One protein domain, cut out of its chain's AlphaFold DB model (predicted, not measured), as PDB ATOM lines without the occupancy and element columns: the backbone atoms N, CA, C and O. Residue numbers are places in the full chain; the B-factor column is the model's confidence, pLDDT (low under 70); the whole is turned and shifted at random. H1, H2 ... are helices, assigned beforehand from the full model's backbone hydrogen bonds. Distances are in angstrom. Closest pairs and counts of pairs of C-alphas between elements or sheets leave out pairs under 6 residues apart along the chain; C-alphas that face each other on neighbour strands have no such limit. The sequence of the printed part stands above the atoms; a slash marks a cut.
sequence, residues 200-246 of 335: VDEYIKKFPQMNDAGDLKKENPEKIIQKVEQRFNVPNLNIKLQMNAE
ATOM      1  N   VAL A 200     -35.809 -28.346  23.108       81.00
ATOM      2  CA  VAL A 200     -35.815 -26.900  22.827       81.00
ATOM      3  C   VAL A 200     -34.567 -26.476  22.046       81.00
ATOM      4  O   VAL A 200     -34.696 -25.726  21.086       81.00
ATOM      5  N   ASP A 201     -33.388 -26.971  22.404       84.06
ATOM      6  CA  ASP A 201     -32.108 -26.669  21.763       84.06
ATOM      7  C   ASP A 201     -32.088 -27.233  20.330       84.06
ATOM      8  O   ASP A 201     -31.691 -26.532  19.402       84.06
ATOM      9  N   GLU A 202     -32.597 -28.449  20.105       86.06
ATOM     10  CA  GLU A 202     -32.802 -29.017  18.766       86.06
ATOM     11  C   GLU A 202     -33.812 -28.215  17.945       86.06
ATOM     12  O   GLU A 202     -33.620 -28.016  16.743       86.06
ATOM     13  N   TYR A 203     -34.888 -27.745  18.579       84.44
ATOM     14  CA  TYR A 203     -35.877 -26.903  17.921       84.44
ATOM     15  C   TYR A 203     -35.285 -25.547  17.524       84.44
ATOM     16  O   TYR A 203     -35.458 -25.124  16.385       84.44
ATOM     17  N   ILE A 204     -34.523 -24.900  18.410       85.50
ATOM     18  CA  ILE A 204     -33.808 -23.650  18.121       85.50
ATOM     19  C   ILE A 204     -32.737 -23.872  17.047       85.50
ATOM     20  O   ILE A 204     -32.579 -23.039  16.162       85.50
ATOM     21  N   LYS A 205     -32.034 -25.010  17.066       88.12
ATOM     22  CA  LYS A 205     -31.056 -25.373  16.030       88.12
ATOM     23  C   LYS A 205     -31.711 -25.509  14.652       88.12
ATOM     24  O   LYS A 205     -31.110 -25.114  13.660       88.12
ATOM     25  N   LYS A 206     -32.933 -26.052  14.589       88.00
ATOM     26  CA  LYS A 206     -33.733 -26.152  13.354       88.00
ATOM     27  C   LYS A 206     -34.352 -24.815  12.938       88.00
ATOM     28  O   LYS A 206     -34.466 -24.557  11.745       88.00
ATOM     29  N   PHE A 207     -34.730 -23.975  13.901       87.12
ATOM     30  CA  PHE A 207     -35.381 -22.681  13.684       87.12
ATOM     31  C   PHE A 207     -34.676 -21.563  14.476       87.12
ATOM     32  O   PHE A 207     -35.188 -21.125  15.513       87.12
ATOM     33  N   PRO A 208     -33.512 -21.066  14.012       85.38
ATOM     34  CA  PRO A 208     -32.710 -20.079  14.744       85.38
ATOM     35  C   PRO A 208     -33.455 -18.780  15.085       85.38
ATOM     36  O   PRO A 208     -33.182 -18.156  16.111       85.38
ATOM     37  N   GLN A 209     -34.443 -18.392  14.274       82.06
ATOM     38  CA  GLN A 209     -35.307 -17.227  14.496       82.06
ATOM     39  C   GLN A 209     -36.162 -17.314  15.778       82.06
ATOM     40  O   GLN A 209     -36.665 -16.295  16.263       82.06
ATOM     41  N   MET A 210     -36.312 -18.515  16.351       80.75
ATOM     42  CA  MET A 210     -37.024 -18.772  17.610       80.75
ATOM     43  C   MET A 210     -36.154 -18.546  18.853       80.75
ATOM     44  O   MET A 210     -36.652 -18.640  19.972       80.75
ATOM     45  N   ASN A 211     -34.862 -18.250  18.689       83.31
ATOM     46  CA  ASN A 211     -33.990 -17.949  19.816       83.31
ATOM     47  C   ASN A 211     -34.323 -16.568  20.412       83.31
ATOM     48  O   ASN A 211     -33.891 -15.538  19.897       83.31
ATOM     49  N   ASP A 212     -35.081 -16.549  21.508       68.94
ATOM     50  CA  ASP A 212     -35.416 -15.331  22.263       68.94
ATOM     51  C   ASP A 212     -34.262 -14.832  23.157       68.94
ATOM     52  O   ASP A 212     -34.374 -13.776  23.772       68.94
ATOM     53  N   ALA A 213     -33.153 -15.578  23.260       57.94
ATOM     54  CA  ALA A 213     -32.053 -15.268  24.178       57.94
ATOM     55  C   ALA A 213     -31.080 -14.186  23.668       57.94
ATOM     56  O   ALA A 213     -30.137 -13.834  24.376       57.94
ATOM     57  N   GLY A 214     -31.279 -13.662  22.456       59.38
ATOM     58  CA  GLY A 214     -30.546 -12.486  21.991       59.38
ATOM     59  C   GLY A 214     -31.011 -11.233  22.733       59.38
ATOM     60  O   GLY A 214     -32.202 -11.085  23.002       59.38
ATOM     61  N   ASP A 215     -30.092 -10.314  23.048       60.28
ATOM     62  CA  ASP A 215     -30.428  -8.970  23.532       60.28
ATOM     63  C   ASP A 215     -31.258  -8.248  22.450       60.28
ATOM     64  O   ASP A 215     -30.727  -7.470  21.661       60.28
ATOM     65  N   LEU A 216     -32.578  -8.466  22.424       65.38
ATOM     66  CA  LEU A 216     -33.531  -7.773  21.543       65.38
ATOM     67  C   LEU A 216     -33.395  -6.245  21.650       65.38
ATOM     68  O   LEU A 216     -33.736  -5.515  20.731       65.38
ATOM     69  N   LYS A 217     -32.848  -5.762  22.771       67.00
ATOM     70  CA  LYS A 217     -32.553  -4.349  23.031       67.00
ATOM     71  C   LYS A 217     -31.368  -3.791  22.232       67.00
ATOM     72  O   LYS A 217     -31.204  -2.578  22.204       67.00
ATOM     73  N   LYS A 218     -30.525  -4.642  21.638       77.44
ATOM     74  CA  LYS A 218     -29.346  -4.246  20.845       77.44
ATOM     75  C   LYS A 218     -29.495  -4.560  19.356       77.44
ATOM     76  O   LYS A 218     -28.606  -4.227  18.578       77.44
ATOM     77  N   GLU A 219     -30.577  -5.220  18.953       78.25
ATOM     78  CA  GLU A 219     -30.806  -5.562  17.552       78.25
ATOM     79  C   GLU A 219     -31.498  -4.417  16.806       78.25
ATOM     80  O   GLU A 219     -32.359  -3.726  17.344       78.25
ATOM     81  N   ASN A 220     -31.107  -4.222  15.546       87.94
ATOM     82  CA  ASN A 220     -31.744  -3.256  14.656       87.94
ATOM     83  C   ASN A 220     -33.234  -3.637  14.470       87.94
ATOM     84  O   ASN A 220     -33.506  -4.815  14.205       87.94
ATOM     85  N   PRO A 221     -34.187  -2.691  14.586       84.00
ATOM     86  CA  PRO A 221     -35.621  -2.946  14.411       84.00
ATOM     87  C   PRO A 221     -35.976  -3.708  13.127       84.00
ATOM     88  O   PRO A 221     -36.854  -4.564  13.164       84.00
ATOM     89  N   GLU A 222     -35.260  -3.493  12.022       88.00
ATOM     90  CA  GLU A 222     -35.497  -4.225  10.766       88.00
ATOM     91  C   GLU A 222     -35.230  -5.730  10.908       88.00
ATOM     92  O   GLU A 222     -36.006  -6.562  10.437       88.00
ATOM     93  N   LYS A 223     -34.173  -6.102  11.639       83.62
ATOM     94  CA  LYS A 223     -33.861  -7.510  11.929       83.62
ATOM     95  C   LYS A 223     -34.898  -8.135  12.858       83.62
ATOM     96  O   LYS A 223     -35.170  -9.328  12.747       83.62
ATOM     97  N   ILE A 224     -35.488  -7.347  13.758       81.31
ATOM     98  CA  ILE A 224     -36.576  -7.804  14.631       81.31
ATOM     99  C   ILE A 224     -37.825  -8.097  13.794       81.31
ATOM    100  O   ILE A 224     -38.403  -9.170  13.945       81.31
ATOM    101  N   ILE A 225     -38.204  -7.196  12.880       85.12
ATOM    102  CA  ILE A 225     -39.346  -7.389  11.971       85.12
ATOM    103  C   ILE A 225     -39.132  -8.639  11.112       85.12
ATOM    104  O   ILE A 225     -39.989  -9.519  11.096       85.12
ATOM    105  N   GLN A 226     -37.949  -8.788  10.511       88.19
ATOM    106  CA  GLN A 226     -37.619  -9.961   9.702       88.19
ATOM    107  C   GLN A 226     -37.693 -11.266  10.512       88.19
ATOM    108  O   GLN A 226     -38.221 -12.272  10.035       88.19
ATOM    109  N   LYS A 227     -37.216 -11.271  11.765       83.12
ATOM    110  CA  LYS A 227     -37.371 -12.428  12.663       83.12
ATOM    111  C   LYS A 227     -38.838 -12.713  12.974       83.12
ATOM    112  O   LYS A 227     -39.222 -13.877  13.020       83.12
ATOM    113  N   VAL A 228     -39.655 -11.684  13.195       83.44
ATOM    114  CA  VAL A 228     -41.094 -11.829  13.453       83.44
ATOM    115  C   VAL A 228     -41.803 -12.435  12.241       83.44
ATOM    116  O   VAL A 228     -42.540 -13.404  12.401       83.44
ATOM    117  N   GLU A 229     -41.518 -11.960  11.029       86.19
ATOM    118  CA  GLU A 229     -42.044 -12.535   9.783       86.19
ATOM    119  C   GLU A 229     -41.620 -13.997   9.609       86.19
ATOM    120  O   GLU A 229     -42.446 -14.874   9.351       86.19
ATOM    121  N   GLN A 230     -40.343 -14.299   9.854       86.25
ATOM    122  CA  GLN A 230     -39.830 -15.667   9.791       86.25
ATOM    123  C   GLN A 230     -40.467 -16.595  10.832       86.25
ATOM    124  O   GLN A 230     -40.558 -17.795  10.574       86.25
ATOM    125  N   ARG A 231     -40.923 -16.081  11.986       84.00
ATOM    126  CA  ARG A 231     -41.648 -16.865  13.004       84.00
ATOM    127  C   ARG A 231     -43.034 -17.285  12.538       84.00
ATOM    128  O   ARG A 231     -43.448 -18.393  12.867       84.00
ATOM    129  N   PHE A 232     -43.729 -16.457  11.760       83.06
ATOM    130  CA  PHE A 232     -45.030 -16.831  11.192       83.06
ATOM    131  C   PHE A 232     -44.922 -17.996  10.202       83.06
ATOM    132  O   PHE A 232     -45.858 -18.784  10.084       83.06
ATOM    133  N   ASN A 233     -43.760 -18.145   9.560       84.38
ATOM    134  CA  ASN A 233     -43.474 -19.238   8.631       84.38
ATOM    135  C   ASN A 233     -42.936 -20.504   9.312       84.38
ATOM    136  O   ASN A 233     -42.776 -21.528   8.647       84.38
ATOM    137  N   VAL A 234     -42.647 -20.471  10.619       79.75
ATOM    138  CA  VAL A 234     -42.266 -21.686  11.344       79.75
ATOM    139  C   VAL A 234     -43.514 -22.555  11.472       79.75
ATOM    140  O   VAL A 234     -44.501 -22.110  12.070       79.75
ATOM    141  N   PRO A 235     -43.507 -23.800  10.951       78.19
ATOM    142  CA  PRO A 235     -44.617 -24.711  11.149       78.19
ATOM    143  C   PRO A 235     -44.912 -24.790  12.640       78.19
ATOM    144  O   PRO A 235     -43.985 -24.896  13.449       78.19
ATOM    145  N   ASN A 236     -46.193 -24.773  13.004       65.25
ATOM    146  CA  ASN A 236     -46.655 -24.983  14.374       65.25
ATOM    147  C   ASN A 236     -46.438 -26.462  14.763       65.25
ATOM    148  O   ASN A 236     -47.360 -27.190  15.131       65.25
ATOM    149  N   LEU A 237     -45.197 -26.940  14.624       64.38
ATOM    150  CA  LEU A 237     -44.681 -28.144  15.229       64.38
ATOM    151  C   LEU A 237     -44.945 -27.954  16.702       64.38
ATOM    152  O   LEU A 237     -44.344 -27.121  17.377       64.38
ATOM    153  N   ASN A 238     -45.943 -28.681  17.174       65.56
ATOM    154  CA  ASN A 238     -46.363 -28.638  18.549       65.56
ATOM    155  C   ASN A 238     -45.193 -29.245  19.343       65.56
ATOM    156  O   ASN A 238     -45.160 -30.445  19.599       65.56
ATOM    157  N   ILE A 239     -44.206 -28.433  19.725       65.69
ATOM    158  CA  ILE A 239     -43.130 -28.826  20.645       65.69
ATOM    159  C   ILE A 239     -43.776 -29.436  21.889       65.69
ATOM    160  O   ILE A 239     -43.320 -30.441  22.415       65.69
ATOM    161  N   LYS A 240     -44.940 -28.902  22.285       61.22
ATOM    162  CA  LYS A 240     -45.818 -29.477  23.303       61.22
ATOM    163  C   LYS A 240     -46.217 -30.924  23.007       61.22
ATOM    164  O   LYS A 240     -46.232 -31.711  23.937       61.22
ATOM    165  N   LEU A 241     -46.530 -31.300  21.763       64.31
ATOM    166  CA  LEU A 241     -46.758 -32.707  21.411       64.31
ATOM    167  C   LEU A 241     -45.479 -33.522  21.572       64.31
ATOM    168  O   LEU A 241     -45.567 -34.553  22.210       64.31
ATOM    169  N   GLN A 242     -44.311 -33.070  21.106       65.19
ATOM    170  CA  GLN A 242     -43.052 -33.822  21.272       65.19
ATOM    171  C   GLN A 242     -42.648 -33.986  22.748       65.19
ATOM    172  O   GLN A 242     -42.328 -35.087  23.187       65.19
ATOM    173  N   MET A 243     -42.781 -32.932  23.557       63.56
ATOM    174  CA  MET A 243     -42.574 -32.975  25.011       63.56
ATOM    175  C   MET A 243     -43.570 -33.899  25.727       63.56
ATOM    176  O   MET A 243     -43.274 -34.406  26.808       63.56
ATOM    177  N   ASN A 244     -44.744 -34.119  25.130       55.25
ATOM    178  CA  ASN A 244     -45.795 -34.987  25.653       55.25
ATOM    179  C   ASN A 244     -45.831 -36.374  24.987       55.25
ATOM    180  O   ASN A 244     -46.614 -37.214  25.426       55.25
ATOM    181  N   ALA A 245     -45.037 -36.595  23.934       56.62
ATOM    182  CA  ALA A 245     -45.077 -37.788  23.092       56.62
ATOM    183  C   ALA A 245     -44.203 -38.916  23.630       56.62
ATOM    184  O   ALA A 245     -44.448 -40.067  23.271       56.62
ATOM    185  N   GLU A 246     -43.227 -38.620  24.497       53.22
ATOM    186  CA  GLU A 246     -42.494 -39.674  25.193       53.22
ATOM    187  C   GLU A 246     -43.428 -40.396  26.154       53.22
ATOM    188  O   GLU A 246     -43.748 -39.959  27.263       53.22
TER     189      GLU A 246
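What this domain is: This is residues 200 to 246 of the 335 residues of an uncharacterized protein of Tetrahymena thermophila (strain SB210) (UniProt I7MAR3). The longest helix, H2, makes one side of an open, drawn-out loop; the long link of residues 207 to 220 makes the other side, and the two meet at a turn where residues 217 to 223 stick out. The two short helices, H1 and H3, lie toward the other end, close together but steeply tilted, and no two helices touch. The printed part has 47 residues with three named helices, H1, H2 and H3 along the chain, and no named strand; the class is all helix. It is loose, with a radius of gyration of the C-alphas of 12.4 A, and spans 39 by 19 by 13 A.

Where its parts are: Find C-alpha 221 at (-35.621, -2.946, 14.411); from there H2, residues 221 to 232, runs 17.1 A to C-alpha 232 at (-45.030, -16.831, 11.192). H1 is residues 200 to 206, 9.7 A long, and begins at C-alpha 200 at (-35.815, -26.900, 22.827). H3 is residues 239 to 245, 9.5 A long, and ends at C-alpha 245 at (-45.077, -37.788, 23.092).

How they stand to each other: Start from H2, which is apart from H1 and apart from H3. Then look at H1 and H3, which are close but not clearly touching; their closest C-alphas, those of Val 200 and Ile 239, are 7.9 A apart. They run opposite ways at a steep tilt of 61 degrees. In H1, H2 and H3, every O i to N i+4 pair is within hydrogen-bond range.

The domain as a whole: The two C-alphas farthest apart, those of Asn 220 and Glu 246, are 39.4 A apart. The printed part has no cut. The link from H1 to H2, 14 residues, is long; that from H2 to H3, 6 residues, is short. Look for low confidence in the B-factor column at residues 212 to 217 and 236 to 246, where pLDDT is under 70; the mean of the printed part is 76.1.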